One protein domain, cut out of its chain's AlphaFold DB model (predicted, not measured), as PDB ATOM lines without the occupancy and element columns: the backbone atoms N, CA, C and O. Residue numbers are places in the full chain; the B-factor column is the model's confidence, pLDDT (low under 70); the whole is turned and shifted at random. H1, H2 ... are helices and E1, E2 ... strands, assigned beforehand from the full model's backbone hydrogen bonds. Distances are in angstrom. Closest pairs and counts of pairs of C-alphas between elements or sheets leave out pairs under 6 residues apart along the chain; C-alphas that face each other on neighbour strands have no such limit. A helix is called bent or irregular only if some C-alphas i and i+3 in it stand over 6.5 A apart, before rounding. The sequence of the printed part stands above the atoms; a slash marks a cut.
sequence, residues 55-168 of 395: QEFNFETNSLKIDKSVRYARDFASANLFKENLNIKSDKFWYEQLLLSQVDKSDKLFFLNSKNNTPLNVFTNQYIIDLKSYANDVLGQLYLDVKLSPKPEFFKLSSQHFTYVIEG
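This is residues 55 to 168 of the 395 residues of an uncharacterized protein of Mycoplasma alligatoris A21JP2 (UniProt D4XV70). A long, twisted wall of three strands, E3, E4 and E5, runs along the longest axis, with H1, H2 and a small two-strand ribbon, E1 and E2, over one face and the other face bare, while the short H3 only grazes the wall. H1 and H2 cover that face at E3, the ribbon E1 and E2 lies over it at E5, and H2 packs between E3 and E2. The printed part has 114 residues with three named helices and five named strands, in the order E1 H1 H2 E2 H3 E3 E4 E5; both sheets, E3 - E4 - E5 and E1 - E2, are antiparallel. The class is mixed, helices and strands, with under half of the residues in named elements. The whole is compact, with a radius of gyration of the C-alphas of 14.6 A, yet elongated, spanning 44 by 28 by 24 A.

E1, residues 57 to 61, begins at C-alpha 57 (14.890, 32.216, 51.049) and is 13.3 A long. H1, residues 73 to 76, is 5.8 A long, and H2, residues 91 to 98, is 10.5 A. E2, residues 110 to 114, is 13.6 A long. H3, residues 120 to 123, is neither bent nor irregular, but only just: C-alphas 120 and 123 are 6.1 A apart. E3, residues 127 to 136, is 28.6 A long, and E4, residues 141 to 150, is 29.4 A. E5, residues 160 to 167, is 23.3 A long and ends at C-alpha 167 (25.797, 43.864, 49.835).

E3, E4 and E5 form a meander, each strand the antiparallel neighbour of the one before, with hairpins E3 and E4, and E4 and E5. N 130 and O 147 are 2.9 A apart, and N 144 and O 164 are 2.9 A apart, both within hydrogen-bond range. The sheet is twisted, its C-alphas up to 4.1 A off the best plane. H1 is on the sheet over E3, at a height of 6.8 A over the sheet; the closest C-alphas, of Arg 74 and Ala 135, are 5.1 A apart. H2, on the same face, is over E3 at a height of 8.6 A and runs across the strands, at 85 degrees to E3 on the local plane; their closest C-alphas, of Asp 91 and Leu 131, are 6.2 A apart. H1 and H2 are apart. The closest C-alphas of H2 and E2, of Gln 97 and Phe 110, are 5.9 A apart. E1 and E2 are antiparallel at 157 degrees, with N 58 and O 113 2.8 A apart, within hydrogen-bond range. The closest C-alphas of E1 and E5, of Phe 59 and Tyr 164, are 6.2 A apart. H3 only grazes the larger sheet, with residues 120 to 123; it is close to H2 but not clearly touching, the closest C-alphas, of Leu 98 and Leu 120, being 6.6 A apart. In H2 every O i to N i+4 pair is within hydrogen-bond range; H1 and H3 are too short for such a pair.

The two C-alphas farthest apart, of Val 70 and Lys 156, are 45.5 A apart. The printed part has no cut. The links E1 to H1, H1 to H2 and H2 to E2 are long. The mean pLDDT of the printed part is 84.0, and residues 81 to 91 and 100 to 106 are under 70.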
ATOM      1  N   GLN A  55      13.777  31.640  56.562       91.19
ATOM      2  CA  GLN A  55      15.236  31.452  56.602       91.19
ATOM      3  C   GLN A  55      15.816  30.708  55.381       91.19
ATOM      4  O   GLN A  55      17.022  30.750  55.147       91.19
ATOM      5  N   GLU A  56      14.984  30.008  54.610       90.62
ATOM      6  CA  GLU A  56      15.395  29.238  53.432       90.62
ATOM      7  C   GLU A  56      15.375  30.049  52.128       90.62
ATOM      8  O   GLU A  56      15.708  29.511  51.065       90.62
ATOM      9  N   PHE A  57      14.962  31.316  52.192       93.19
ATOM     10  CA  PHE A  57      14.890  32.216  51.049       93.19
ATOM     11  C   PHE A  57      16.181  33.016  50.880       93.19
ATOM     12  O   PHE A  57      16.852  33.383  51.840       93.19
ATOM     13  N   ASN A  58      16.499  33.320  49.627       93.06
ATOM     14  CA  ASN A  58      17.622  34.149  49.228       93.06
ATOM     15  C   ASN A  58      17.092  35.445  48.623       93.06
ATOM     16  O   ASN A  58      16.263  35.420  47.707       93.06
ATOM     17  N   PHE A  59      17.582  36.569  49.141       94.50
ATOM     18  CA  PHE A  59      17.281  37.893  48.618       94.50
ATOM     19  C   PHE A  59      18.376  38.319  47.641       94.50
ATOM     20  O   PHE A  59      19.546  38.415  48.009       94.50
ATOM     21  N   GLU A  60      18.002  38.566  46.389       92.56
ATOM     22  CA  GLU A  60      18.944  38.807  45.296       92.56
ATOM     23  C   GLU A  60      18.510  39.987  44.415       92.56
ATOM     24  O   GLU A  60      17.331  40.335  44.324       92.56
ATOM     25  N   THR A  61      19.477  40.602  43.733       92.50
ATOM     26  CA  THR A  61      19.246  41.638  42.711       92.50
ATOM     27  C   THR A  61      19.319  41.060  41.307       92.50
ATOM     28  O   THR A  61      20.188  40.238  41.022       92.50
ATOM     29  N   ASN A  62      18.523  41.597  40.387       91.44
ATOM     30  CA  ASN A  62      18.708  41.384  38.958       91.44
ATOM     31  C   ASN A  62      19.930  42.169  38.448       91.44
ATOM     32  O   ASN A  62      19.857  43.384  38.243       91.44
ATOM     33  N   SER A  63      21.049  41.478  38.222       87.19
ATOM     34  CA  SER A  63      22.315  42.085  37.781       87.19
ATOM     35  C   SER A  63      22.242  42.762  36.407       87.19
ATOM     36  O   SER A  63      23.052  43.639  36.125       87.19
ATOM     37  N   LEU A  64      21.263  42.409  35.565       87.12
ATOM     38  CA  LEU A  64      21.054  43.047  34.261       87.12
ATOM     39  C   LEU A  64      20.326  44.396  34.365       87.12
ATOM     40  O   LEU A  64      20.351  45.181  33.420       87.12
ATOM     41  N   LYS A  65      19.654  44.665  35.491       89.50
ATOM     42  CA  LYS A  65      18.854  45.885  35.704       89.50
ATOM     43  C   LYS A  65      19.452  46.809  36.763       89.50
ATOM     44  O   LYS A  65      19.256  48.022  36.691       89.50
ATOM     45  N   ILE A  66      20.164  46.251  37.743       90.00
ATOM     46  CA  ILE A  66      20.827  47.008  38.805       90.00
ATOM     47  C   ILE A  66      22.325  46.734  38.770       90.00
ATOM     48  O   ILE A  66      22.785  45.657  39.145       90.00
ATOM     49  N   ASP A  67      23.086  47.774  38.445       92.12
ATOM     50  CA  ASP A  67      24.487  47.861  38.834       92.12
ATOM     51  C   ASP A  67      24.574  48.454  40.249       92.12
ATOM     52  O   ASP A  67      24.384  49.656  40.466       92.12
ATOM     53  N   LYS A  68      24.827  47.580  41.230       92.69
ATOM     54  CA  LYS A  68      24.932  47.967  42.642       92.69
ATOM     55  C   LYS A  68      26.111  48.916  42.876       92.69
ATOM     56  O   LYS A  68      25.988  49.834  43.677       92.69
ATOM     57  N   SER A  69      27.208  48.779  42.132       90.75
ATOM     58  CA  SER A  69      28.444  49.533  42.379       90.75
ATOM     59  C   SER A  69      28.297  51.047  42.164       90.75
ATOM     60  O   SER A  69      29.040  51.838  42.750       90.75
ATOM     61  N   VAL A  70      27.300  51.460  41.376       88.75
ATOM     62  CA  VAL A  70      27.025  52.867  41.040       88.75
ATOM     63  C   VAL A  70      25.768  53.433  41.712       88.75
ATOM     64  O   VAL A  70      25.539  54.642  41.650       88.75
ATOM     65  N   ARG A  71      24.951  52.595  42.363       88.44
ATOM     66  CA  ARG A  71      23.695  52.982  43.031       88.44
ATOM     67  C   ARG A  71      23.839  52.909  44.548       88.44
ATOM     68  O   ARG A  71      24.449  51.978  45.061       88.44
ATOM     69  N   TYR A  72      23.242  53.851  45.273       89.00
ATOM     70  CA  TYR A  72      23.202  53.780  46.736       89.00
ATOM     71  C   TYR A  72      22.061  52.872  47.202       89.00
ATOM     72  O   TYR A  72      21.010  52.814  46.564       89.00
ATOM     73  N   ALA A  73      22.228  52.212  48.350       91.69
ATOM     74  CA  ALA A  73      21.171  51.384  48.929       91.69
ATOM     75  C   ALA A  73      19.941  52.228  49.314       91.69
ATOM     76  O   ALA A  73      18.807  51.780  49.141       91.69
ATOM     77  N   ARG A  74      20.146  53.485  49.746       87.62
ATOM     78  CA  ARG A  74      19.053  54.433  50.058       87.62
ATOM     79  C   ARG A  74      18.051  54.635  48.927       87.62
ATOM     80  O   ARG A  74      16.913  55.007  49.202       87.62
ATOM     81  N   ASP A  75      18.452  54.423  47.673       85.88
ATOM     82  CA  ASP A  75      17.552  54.577  46.527       85.88
ATOM     83  C   ASP A  75      16.408  53.553  46.558       85.88
ATOM     84  O   ASP A  75      15.381  53.795  45.938       85.88
ATOM     85  N   PHE A  76      16.551  52.461  47.314       88.88
ATOM     86  CA  PHE A  76      15.551  51.399  47.439       88.88
ATOM     87  C   PHE A  76      14.934  51.301  48.841       88.88
ATOM     88  O   PHE A  76      14.091  50.439  49.058       88.88
ATOM     89  N   ALA A  77      15.324  52.162  49.786       87.38
ATOM     90  CA  ALA A  77      14.767  52.163  51.138       87.38
ATOM     91  C   ALA A  77      13.315  52.672  51.151       87.38
ATOM     92  O   ALA A  77      12.997  53.677  50.513       87.38
ATOM     93  N   SER A  78      12.451  52.039  51.954       83.25
ATOM     94  CA  SER A  78      11.010  52.346  52.014       83.25
ATOM     95  C   SER A  78      10.724  53.767  52.520       83.25
ATOM     96  O   SER A  78       9.682  54.346  52.221       83.25
ATOM     97  N   ALA A  79      11.650  54.348  53.285       75.12
ATOM     98  CA  ALA A  79      11.625  55.749  53.681       75.12
ATOM     99  C   ALA A  79      12.966  56.387  53.314       75.12
ATOM    100  O   ALA A  79      13.969  56.054  53.941       75.12
ATOM    101  N   ASN A  80      12.980  57.297  52.328       70.06
ATOM    102  CA  ASN A  80      14.173  58.013  51.854       70.06
ATOM    103  C   ASN A  80      14.200  59.480  52.351       70.06
ATOM    104  O   ASN A  80      13.342  60.283  51.995       70.06
ATOM    105  N   LEU A  81      15.207  59.837  53.154       64.06
ATOM    106  CA  LEU A  81      15.425  61.141  53.791       64.06
ATOM    107  C   LEU A  81      15.975  62.198  52.817       64.06
ATOM    108  O   LEU A  81      15.937  63.384  53.133       64.06
ATOM    109  N   PHE A  82      16.485  61.785  51.650       61.75
ATOM    110  CA  PHE A  82      17.140  62.654  50.659       61.75
ATOM    111  C   PHE A  82      16.246  63.010  49.473       61.75
ATOM    112  O   PHE A  82      16.555  63.943  48.737       61.75
ATOM    113  N   LYS A  83      15.163  62.263  49.242       57.91
ATOM    114  CA  LYS A  83      14.261  62.484  48.108       57.91
ATOM    115  C   LYS A  83      12.816  62.328  48.559       57.91
ATOM    116  O   LYS A  83      12.339  61.217  48.756       57.91
ATOM    117  N   GLU A  84      12.091  63.441  48.649       46.56
ATOM    118  CA  GLU A  84      10.654  63.411  48.947       46.56
ATOM    119  C   GLU A  84       9.804  62.846  47.792       46.56
ATOM    120  O   GLU A  84       8.660  62.472  48.039       46.56
ATOM    121  N   ASN A  85      10.352  62.720  46.574       34.44
ATOM    122  CA  ASN A  85       9.570  62.516  45.342       34.44
ATOM    123  C   ASN A  85       9.841  61.218  44.559       34.44
ATOM    124  O   ASN A  85       9.230  61.022  43.511       34.44
ATOM    125  N   LEU A  86      10.724  60.317  45.007       45.09
ATOM    126  CA  LEU A  86      10.811  59.009  44.345       45.09
ATOM    127  C   LEU A  86       9.658  58.125  44.825       45.09
ATOM    128  O   LEU A  86       9.500  57.901  46.021       45.09
ATOM    129  N   ASN A  87       8.879  57.618  43.868       41.41
ATOM    130  CA  ASN A  87       7.693  56.756  43.990       41.41
ATOM    131  C   ASN A  87       7.903  55.413  44.741       41.41
ATOM    132  O   ASN A  87       7.078  54.512  44.643       41.41
ATOM    133  N   ILE A  88       8.978  55.264  45.516       49.66
ATOM    134  CA  ILE A  88       9.335  54.080  46.312       49.66
ATOM    135  C   ILE A  88       8.884  54.302  47.772       49.66
ATOM    136  O   ILE A  88       9.544  53.912  48.725       49.66
ATOM    137  N   LYS A  89       7.767  55.011  47.979       47.53
ATOM    138  CA  LYS A  89       7.233  55.312  49.322       47.53
ATOM    139  C   LYS A  89       6.250  54.270  49.852       47.53
ATOM    140  O   LYS A  89       5.693  54.462  50.927       47.53
ATOM    141  N   SER A  90       5.984  53.201  49.112       54.19
ATOM    142  CA  SER A  90       4.903  52.279  49.455       54.19
ATOM    143  C   SER A  90       5.357  50.834  49.430       54.19
ATOM    144  O   SER A  90       6.045  50.429  48.492       54.19
ATOM    145  N   ASP A  91       4.839  50.052  50.378       63.25
ATOM    146  CA  ASP A  91       4.859  48.582  50.416       63.25
ATOM    147  C   ASP A  91       4.537  47.964  49.045       63.25
ATOM    148  O   ASP A  91       5.062  46.916  48.688       63.25
ATOM    149  N   LYS A  92       3.760  48.679  48.218       76.75
ATOM    150  CA  LYS A  92       3.465  48.358  46.819       76.75
ATOM    151  C   LYS A  92       4.704  48.076  45.960       76.75
ATOM    152  O   LYS A  92       4.652  47.128  45.188       76.75
ATOM    153  N   PHE A  93       5.803  48.832  46.085       84.62
ATOM    154  CA  PHE A  93       7.015  48.560  45.295       84.62
ATOM    155  C   PHE A  93       7.546  47.162  45.617       84.62
ATOM    156  O   PHE A  93       7.704  46.336  44.724       84.62
ATOM    157  N   TRP A  94       7.757  46.869  46.901       88.00
ATOM    158  CA  TRP A  94       8.260  45.567  47.337       88.00
ATOM    159  C   TRP A  94       7.272  44.440  47.057       88.00
ATOM    160  O   TRP A  94       7.683  43.354  46.658       88.00
ATOM    161  N   TYR A  95       5.976  44.710  47.162       85.00
ATOM    162  CA  TYR A  95       4.933  43.772  46.774       85.00
ATOM    163  C   TYR A  95       4.980  43.448  45.266       85.00
ATOM    164  O   TYR A  95       4.896  42.286  44.877       85.00
ATOM    165  N   GLU A  96       5.194  44.441  44.399       84.06
ATOM    166  CA  GLU A  96       5.369  44.251  42.950       84.06
ATOM    167  C   GLU A  96       6.642  43.472  42.612       84.06
ATOM    168  O   GLU A  96       6.615  42.552  41.791       84.06
ATOM    169  N   GLN A  97       7.749  43.783  43.291       87.00
ATOM    170  CA  GLN A  97       9.000  43.056  43.101       87.00
ATOM    171  C   GLN A  97       8.869  41.594  43.556       87.00
ATOM    172  O   GLN A  97       9.244  40.681  42.821       87.00
ATOM    173  N   LEU A  98       8.284  41.336  44.727       88.69
ATOM    174  CA  LEU A  98       8.414  40.041  45.403       88.69
ATOM    175  C   LEU A  98       7.178  39.134  45.318       88.69
ATOM    176  O   LEU A  98       7.333  37.924  45.448       88.69
ATOM    177  N   LEU A  99       5.977  39.683  45.091       79.56
ATOM    178  CA  LEU A  99       4.709  38.946  45.219       79.56
ATOM    179  C   LEU A  99       3.803  38.988  43.975       79.56
ATOM    180  O   LEU A  99       2.969  38.097  43.821       79.56
ATOM    181  N   LEU A 100       3.939  39.952  43.058       63.75
ATOM    182  CA  LEU A 100       3.082  39.999  41.858       63.75
ATOM    183  C   LEU A 100       3.580  39.092  40.711       63.75
ATOM    184  O   LEU A 100       4.785  38.886  40.530       63.75
ATOM    185  N   SER A 101       2.609  38.498  40.003       53.81
ATOM    186  CA  SER A 101       2.682  37.223  39.276       53.81
ATOM    187  C   SER A 101       3.443  37.227  37.940       53.81
ATOM    188  O   SER A 101       3.365  38.157  37.146       53.81
ATOM    189  N   GLN A 102       4.159  36.116  37.741       48.28
ATOM    190  CA  GLN A 102       4.519  35.328  36.543       48.28
ATOM    191  C   GLN A 102       4.751  35.924  35.136       48.28
ATOM    192  O   GLN A 102       5.331  35.204  34.331       48.28
ATOM    193  N   VAL A 103       4.389  37.161  34.791       47.38
ATOM    194  CA  VAL A 103       4.370  37.551  33.363       47.38
ATOM    195  C   VAL A 103       5.745  37.934  32.810       47.38
ATOM    196  O   VAL A 103       5.999  37.665  31.643       47.38
ATOM    197  N   ASP A 104       6.674  38.454  33.620       57.44
ATOM    198  CA  ASP A 104       8.077  38.497  33.198       57.44
ATOM    199  C   ASP A 104       9.039  38.742  34.370       57.44
ATOM    200  O   ASP A 104       9.031  39.797  35.007       57.44
ATOM    201  N   LYS A 105       9.912  37.769  34.675       63.06
ATOM    202  CA  LYS A 105      11.026  37.997  35.620       63.06
ATOM    203  C   LYS A 105      12.005  39.047  35.074       63.06
ATOM    204  O   LYS A 105      12.772  39.607  35.855       63.06
ATOM    205  N   SER A 106      11.978  39.305  33.761       65.25
ATOM    206  CA  SER A 106      12.899  40.204  33.067       65.25
ATOM    207  C   SER A 106      12.875  41.630  33.620       65.25
ATOM    208  O   SER A 106      13.935  42.245  33.701       65.25
ATOM    209  N   ASP A 107      11.723  42.128  34.077       77.44
ATOM    210  CA  ASP A 107      11.551  43.516  34.527       77.44
ATOM    211  C   ASP A 107      11.677  43.731  36.037       77.44
ATOM    212  O   ASP A 107      11.693  44.871  36.509       77.44
ATOM    213  N   LYS A 108      11.839  42.653  36.808       85.25
ATOM    214  CA  LYS A 108      12.046  42.743  38.254       85.25
ATOM    215  C   LYS A 108      13.483  43.136  38.576       85.25
ATOM    216  O   LYS A 108      14.439  42.639  37.984       85.25
ATOM    217  N   LEU A 109      13.618  44.031  39.546       90.75
ATOM    218  CA  LEU A 109      14.876  44.517  40.099       90.75
ATOM    219  C   LEU A 109      15.401  43.609  41.214       90.75
ATOM    220  O   LEU A 109      16.613  43.463  41.372       90.75
ATOM    221  N   PHE A 110      14.488  43.008  41.973       92.00
ATOM    222  CA  PHE A 110      14.791  42.191  43.139       92.00
ATOM    223  C   PHE A 110      13.996  40.890  43.127       92.00
ATOM    224  O   PHE A 110      12.876  40.837  42.617       92.00
ATOM    225  N   PHE A 111      14.566  39.859  43.743       90.69
ATOM    226  CA  PHE A 111      13.957  38.545  43.893       90.69
ATOM    227  C   PHE A 111      14.107  38.049  45.328       90.69
ATOM    228  O   PHE A 111      15.144  38.263  45.950       90.69
ATOM    229  N   LEU A 112      13.085  37.353  45.825       91.94
ATOM    230  CA  LEU A 112      13.135  36.620  47.084       91.94
ATOM    231  C   LEU A 112      12.565  35.223  46.844       91.94
ATOM    232  O   LEU A 112      11.347  35.048  46.783       91.94
ATOM    233  N   ASN A 113      13.454  34.247  46.655       90.06
ATOM    234  CA  ASN A 113      13.083  32.872  46.322       90.06
ATOM    235  C   ASN A 113      13.760  31.886  47.274       90.06
ATOM    236  O   ASN A 113      14.883  32.124  47.708       90.06
ATOM    237  N   SER A 114      13.111  30.758  47.560       88.94
ATOM    238  CA  SER A 114      13.734  29.645  48.282       88.94
ATOM    239  C   SER A 114      14.934  29.082  47.509       88.94
ATOM    240  O   SER A 114      15.066  29.297  46.301       88.94
ATOM    241  N   LYS A 115      15.763  28.264  48.169       82.00
ATOM    242  CA  LYS A 115      16.828  27.478  47.507       82.00
ATOM    243  C   LYS A 115      16.340  26.670  46.294       82.00
ATOM    244  O   LYS A 115      17.101  26.463  45.355       82.00
ATOM    245  N   ASN A 116      15.069  26.269  46.287       82.25
ATOM    246  CA  ASN A 116      14.437  25.534  45.188       82.25
ATOM    247  C   ASN A 116      13.705  26.463  44.201       82.25
ATOM    248  O   ASN A 116      12.814  26.025  43.474       82.25
ATOM    249  N   ASN A 117      14.059  27.752  44.180       81.38
ATOM    250  CA  ASN A 117      13.481  28.790  43.324       81.38
ATOM    251  C   ASN A 117      11.971  29.010  43.545       81.38
ATOM    252  O   ASN A 117      11.256  29.454  42.643       81.38
ATOM    253  N   THR A 118      11.472  28.685  44.741       85.94
ATOM    254  CA  THR A 118      10.067  28.879  45.105       85.94
ATOM    255  C   THR A 118       9.831  30.337  45.507       85.94
ATOM    256  O   THR A 118      10.543  30.827  46.384       85.94
ATOM    257  N   PRO A 119       8.859  31.050  44.913       87.19
ATOM    258  CA  PRO A 119       8.616  32.455  45.228       87.19
ATOM    259  C   PRO A 119       7.946  32.634  46.594       87.19
ATOM    260  O   PRO A 119       7.252  31.739  47.080       87.19
ATOM    261  N   LEU A 120       8.076  33.833  47.173       88.81
ATOM    262  CA  LEU A 120       7.452  34.213  48.451       88.81
ATOM    263  C   LEU A 120       5.918  34.027  48.464       88.81
ATOM    264  O   LEU A 120       5.314  33.867  49.525       88.81
ATOM    265  N   ASN A 121       5.290  33.977  47.283       87.94
ATOM    266  CA  ASN A 121       3.869  33.690  47.077       87.94
ATOM    267  C   ASN A 121       3.358  32.441  47.806       87.94
ATOM    268  O   ASN A 121       2.171  32.364  48.097       87.94
ATOM    269  N   VAL A 122       4.214  31.473  48.144       87.25
ATOM    270  CA  VAL A 122       3.781  30.294  48.917       87.25
ATOM    271  C   VAL A 122       3.155  30.639  50.264       87.25
ATOM    272  O   VAL A 122       2.294  29.907  50.743       87.25
ATOM    273  N   PHE A 123       3.523  31.777  50.855       89.00
ATOM    274  CA  PHE A 123       2.980  32.208  52.138       89.00
ATOM    275  C   PHE A 123       1.654  32.972  52.019       89.00
ATOM    276  O   PHE A 123       0.940  33.088  53.014       89.00
ATOM    277  N   THR A 124       1.271  33.474  50.836       87.94
ATOM    278  CA  THR A 124       0.157  34.439  50.706       87.94
ATOM    279  C   THR A 124      -1.209  33.857  51.043       87.94
ATOM    280  O   THR A 124      -2.135  34.607  51.349       87.94
ATOM    281  N   ASN A 125      -1.363  32.532  50.989       87.69
ATOM    282  CA  ASN A 125      -2.614  31.879  51.367       87.69
ATOM    283  C   ASN A 125      -2.837  31.948  52.880       87.69
ATOM    284  O   ASN A 125      -3.934  32.300  53.305       87.69
ATOM    285  N   GLN A 126      -1.794  31.694  53.672       90.19
ATOM    286  CA  GLN A 126      -1.882  31.526  55.126       90.19
ATOM    287  C   GLN A 126      -1.494  32.775  55.925       90.19
ATOM    288  O   GLN A 126      -1.916  32.935  57.071       90.19
ATOM    289  N   TYR A 127      -0.713  33.671  55.323       90.69
ATOM    290  CA  TYR A 127      -0.105  34.809  55.997       90.69
ATOM    291  C   TYR A 127      -0.443  36.138  55.316       90.69
ATOM    292  O   TYR A 127      -0.633  36.220  54.101       90.69
ATOM    293  N   ILE A 128      -0.486  37.190  56.127       90.31
ATOM    294  CA  ILE A 128      -0.302  38.583  55.726       90.31
ATOM    295  C   ILE A 128       1.208  38.836  55.701       90.31
ATOM    296  O   ILE A 128       1.904  38.468  56.650       90.31
ATOM    297  N   ILE A 129       1.708  39.418  54.612       91.00
ATOM    298  CA  ILE A 129       3.140  39.637  54.381       91.00
ATOM    299  C   ILE A 129       3.427  41.134  54.443       91.00
ATOM    300  O   ILE A 129       2.988  41.874  53.562       91.00
ATOM    301  N   ASP A 130       4.202  41.548  55.440       91.00
ATOM    302  CA  ASP A 130       4.698  42.915  55.573       91.00
ATOM    303  C   ASP A 130       6.152  42.976  55.091       91.00
ATOM    304  O   ASP A 130       6.988  42.156  55.487       91.00
ATOM    305  N   LEU A 131       6.451  43.945  54.224       91.00
ATOM    306  CA  LEU A 131       7.753  44.116  53.578       91.00
ATOM    307  C   LEU A 131       8.262  45.531  53.822       91.00
ATOM    308  O   LEU A 131       7.640  46.497  53.379       91.00
ATOM    309  N   LYS A 132       9.420  45.669  54.466       90.75
ATOM    310  CA  LYS A 132      10.020  46.983  54.699       90.75
ATOM    311  C   LYS A 132      11.518  46.958  54.484       90.75
ATOM    312  O   LYS A 132      12.206  46.061  54.941       90.75
ATOM    313  N   SER A 133      12.031  47.965  53.793       92.62
ATOM    314  CA  SER A 133      13.446  48.034  53.435       92.62
ATOM    315  C   SER A 133      14.158  49.197  54.106       92.62
ATOM    316  O   SER A 133      13.582  50.274  54.304       92.62
ATOM    317  N   TYR A 134      15.431  48.972  54.410       92.94
ATOM    318  CA  TYR A 134      16.320  49.902  55.093       92.94
ATOM    319  C   TYR A 134      17.684  49.894  54.413       92.94
ATOM    320  O   TYR A 134      18.055  48.923  53.761       92.94
ATOM    321  N   ALA A 135      18.444  50.973  54.550       93.00
ATOM    322  CA  ALA A 135      19.731  51.111  53.883       93.00
ATOM    323  C   ALA A 135      20.872  51.242  54.890       93.00
ATOM    324  O   ALA A 135      20.700  51.716  56.011       93.00
ATOM    325  N   ASN A 136      22.064  50.880  54.449       94.12
ATOM    326  CA  ASN A 136      23.314  51.274  55.062       94.12
ATOM    327  C   ASN A 136      24.255  51.701  53.940       94.12
ATOM    328  O   ASN A 136      24.885  50.873  53.287       94.12
ATOM    329  N   ASP A 137      24.329  53.001  53.677       90.06
ATOM    330  CA  ASP A 137      25.192  53.497  52.606       90.06
ATOM    331  C   ASP A 137      26.653  53.571  53.037       90.06
ATOM    332  O   ASP A 137      27.520  53.673  52.179       90.06
ATOM    333  N   VAL A 138      26.950  53.503  54.338       89.12
ATOM    334  CA  VAL A 138      28.333  53.443  54.831       89.12
ATOM    335  C   VAL A 138      28.967  52.117  54.411       89.12
ATOM    336  O   VAL A 138      30.069  52.096  53.866       89.12
ATOM    337  N   LEU A 139      28.234  51.015  54.587       92.81
ATOM    338  CA  LEU A 139      28.669  49.668  54.219       92.81
ATOM    339  C   LEU A 139      28.268  49.267  52.794       92.81
ATOM    340  O   LEU A 139      28.852  48.341  52.232       92.81
ATOM    341  N   GLY A 140      27.332  49.983  52.167       93.88
ATOM    342  CA  GLY A 140      26.819  49.639  50.839       93.88
ATOM    343  C   GLY A 140      25.891  48.423  50.889       93.88
ATOM    344  O   GLY A 140      26.004  47.514  50.065       93.88
ATOM    345  N   GLN A 141      24.992  48.396  51.874       96.94
ATOM    346  CA  GLN A 141      24.086  47.284  52.145       96.94
ATOM    347  C   GLN A 141      22.621  47.734  52.101       96.94
ATOM    348  O   GLN A 141      22.268  48.811  52.583       96.94
ATOM    349  N   LEU A 142      21.764  46.890  51.533       95.50
ATOM    350  CA  LEU A 142      20.311  47.021  51.560       95.50
ATOM    351  C   LEU A 142      19.736  45.911  52.437       95.50
ATOM    352  O   LEU A 142      20.015  44.736  52.207       95.50
ATOM    353  N   TYR A 143      18.905  46.290  53.399       96.31
ATOM    354  CA  TYR A 143      18.182  45.381  54.275       96.31
ATOM    355  C   TYR A 143      16.731  45.278  53.817       96.31
ATOM    356  O   TYR A 143      16.100  46.297  53.534       96.31
ATOM    357  N   LEU A 144      16.191  44.063  53.791       95.25
ATOM    358  CA  LEU A 144      14.770  43.803  53.588       95.25
ATOM    359  C   LEU A 144      14.240  43.016  54.781       95.25
ATOM    360  O   LEU A 144      14.607  41.865  54.990       95.25
ATOM    361  N   ASP A 145      13.359  43.645  55.537       94.69
ATOM    362  CA  ASP A 145      12.647  43.058  56.653       94.69
ATOM    363  C   ASP A 145      11.323  42.459  56.178       94.69
ATOM    364  O   ASP A 145      10.507  43.150  55.559       94.69
ATOM    365  N   VAL A 146      11.133  41.166  56.441       94.69
ATOM    366  CA  VAL A 146       9.953  40.406  56.024       94.69
ATOM    367  C   VAL A 146       9.283  39.815  57.248       94.69
ATOM    368  O   VAL A 146       9.870  38.996  57.961       94.69
ATOM    369  N   LYS A 147       8.028  40.198  57.471       94.88
ATOM    370  CA  LYS A 147       7.210  39.691  58.570       94.88
ATOM    371  C   LYS A 147       5.975  38.988  58.019       94.88
ATOM    372  O   LYS A 147       5.224  39.552  57.230       94.88
ATOM    373  N   LEU A 148       5.770  37.750  58.457       93.88
ATOM    374  CA  LEU A 148       4.598  36.941  58.150       93.88
ATOM    375  C   LEU A 148       3.706  36.872  59.386       93.88
ATOM    376  O   LEU A 148       4.082  36.268  60.392       93.88
ATOM    377  N   SER A 149       2.517  37.458  59.293       94.00
ATOM    378  CA  SER A 149       1.497  37.404  60.343       94.00
ATOM    379  C   SER A 149       0.384  36.440  59.913       94.00
ATOM    380  O   SER A 149      -0.159  36.628  58.823       94.00
ATOM    381  N   PRO A 150       0.041  35.394  60.689       93.25
ATOM    382  CA  PRO A 150      -1.018  34.459  60.316       93.25
ATOM    383  C   PRO A 150      -2.334  35.192  60.067       93.25
ATOM    384  O   PRO A 150      -2.707  36.084  60.834       93.25
ATOM    385  N   LYS A 151      -3.057  34.813  59.011       90.69
ATOM    386  CA  LYS A 151      -4.421  35.312  58.818       90.69
ATOM    387  C   LYS A 151      -5.349  34.761  59.910       90.69
ATOM    388  O   LYS A 151      -5.062  33.694  60.460       90.69
ATOM    389  N   PRO A 152      -6.469  35.444  60.215       90.38
ATOM    390  CA  PRO A 152      -7.384  35.037  61.283       90.38
ATOM    391  C   PRO A 152      -7.842  33.571  61.198       90.38
ATOM    392  O   PRO A 152      -7.924  32.886  62.215       90.38
ATOM    393  N   GLU A 153      -8.078  33.062  59.988       91.31
ATOM    394  CA  GLU A 153      -8.491  31.680  59.723       91.31
ATOM    395  C   GLU A 153      -7.387  30.628  59.978       91.31
ATOM    396  O   GLU A 153      -7.688  29.447  60.138       91.31
ATOM    397  N   PHE A 154      -6.121  31.048  60.099       88.00
ATOM    398  CA  PHE A 154      -4.955  30.194  60.364       88.00
ATOM    399  C   PHE A 154      -4.289  30.499  61.719       88.00
ATOM    400  O   PHE A 154      -3.077  30.358  61.869       88.00
ATOM    401  N   PHE A 155      -5.072  30.868  62.739       78.62
ATOM    402  CA  PHE A 155      -4.601  31.274  64.077       78.62
ATOM    403  C   PHE A 155      -3.684  30.274  64.818       78.62
ATOM    404  O   PHE A 155      -3.067  30.635  65.816       78.62
ATOM    405  N   LYS A 156      -3.606  29.012  64.371       84.69
ATOM    406  CA  LYS A 156      -2.697  27.992  64.927       84.69
ATOM    407  C   LYS A 156      -1.257  28.111  64.416       84.69
ATOM    408  O   LYS A 156      -0.373  27.472  64.978       84.69
ATOM    409  N   LEU A 157      -1.023  28.869  63.347       86.69
ATOM    410  CA  LEU A 157       0.314  29.104  62.806       86.69
ATOM    411  C   LEU A 157       1.046  30.164  63.635       86.69
ATOM    412  O   LEU A 157       0.438  31.108  64.136       86.69
ATOM    413  N   SER A 158       2.365  30.036  63.762       89.00
ATOM    414  CA  SER A 158       3.210  31.069  64.364       89.00
ATOM    415  C   SER A 158       3.564  32.150  63.342       89.00
ATOM    416  O   SER A 158       3.668  31.883  62.141       89.00
ATOM    417  N   SER A 159       3.769  33.379  63.827       91.94
ATOM    418  CA  SER A 159       4.363  34.443  63.009       91.94
ATOM    419  C   SER A 159       5.817  34.111  62.682       91.94
ATOM    420  O   SER A 159       6.520  33.533  63.512       91.94
ATOM    421  N   GLN A 160       6.273  34.511  61.498       93.94
ATOM    422  CA  GLN A 160       7.677  34.403  61.097       93.94
ATOM    423  C   GLN A 160       8.245  35.792  60.823       93.94
ATOM    424  O   GLN A 160       7.534  36.686  60.366       93.94
ATOM    425  N   HIS A 161       9.531  35.974  61.100       94.69
ATOM    426  CA  HIS A 161      10.228  37.239  60.902       94.69
ATOM    427  C   HIS A 161      11.667  36.955  60.489       94.69
ATOM    428  O   HIS A 161      12.346  36.152  61.131       94.69
ATOM    429  N   PHE A 162      12.109  37.573  59.399       95.19
ATOM    430  CA  PHE A 162      13.489  37.472  58.946       95.19
ATOM    431  C   PHE A 162      13.917  38.741  58.213       95.19
ATOM    432  O   PHE A 162      13.154  39.293  57.416       95.19
ATOM    433  N   THR A 163      15.156  39.167  58.452       96.06
ATOM    434  CA  THR A 163      15.763  40.312  57.773       96.06
ATOM    435  C   THR A 163      16.877  39.828  56.851       96.06
ATOM    436  O   THR A 163      17.857  39.235  57.298       96.06
ATOM    437  N   TYR A 164      16.740  40.103  55.558       96.12
ATOM    438  CA  TYR A 164      17.735  39.782  54.538       96.12
ATOM    439  C   TYR A 164      18.657  40.968  54.281       96.12
ATOM    440  O   TYR A 164      18.251  42.119  54.444       96.12
ATOM    441  N   VAL A 165      19.874  40.686  53.808       96.75
ATOM    442  CA  VAL A 165      20.881  41.701  53.475       96.75
ATOM    443  C   VAL A 165      21.434  41.444  52.079       96.75
ATOM    444  O   VAL A 165      21.837  40.325  51.768       96.75
ATOM    445  N   ILE A 166      21.488  42.485  51.246       96.12
ATOM    446  CA  ILE A 166      22.240  42.486  49.987       96.12
ATOM    447  C   ILE A 166      23.371  43.497  50.091       96.12
ATOM    448  O   ILE A 166      23.139  44.681  50.330       96.12
ATOM    449  N   GLU A 167      24.589  43.038  49.825       96.38
ATOM    450  CA  GLU A 167      25.797  43.864  49.835       96.38
ATOM    451  C   GLU A 167      26.228  44.300  48.426       96.38
ATOM    452  O   GLU A 167      25.726  43.803  47.409       96.38
ATOM    453  N   GLY A 168      27.213  45.197  48.363       94.81
ATOM    454  CA  GLY A 168      27.875  45.617  47.124       94.81
ATOM    455  C   GLY A 168      27.283  46.869  46.478       94.81
ATOM    456  O   GLY A 168      27.637  47.180  45.341       94.81
TER     457      GLY A 168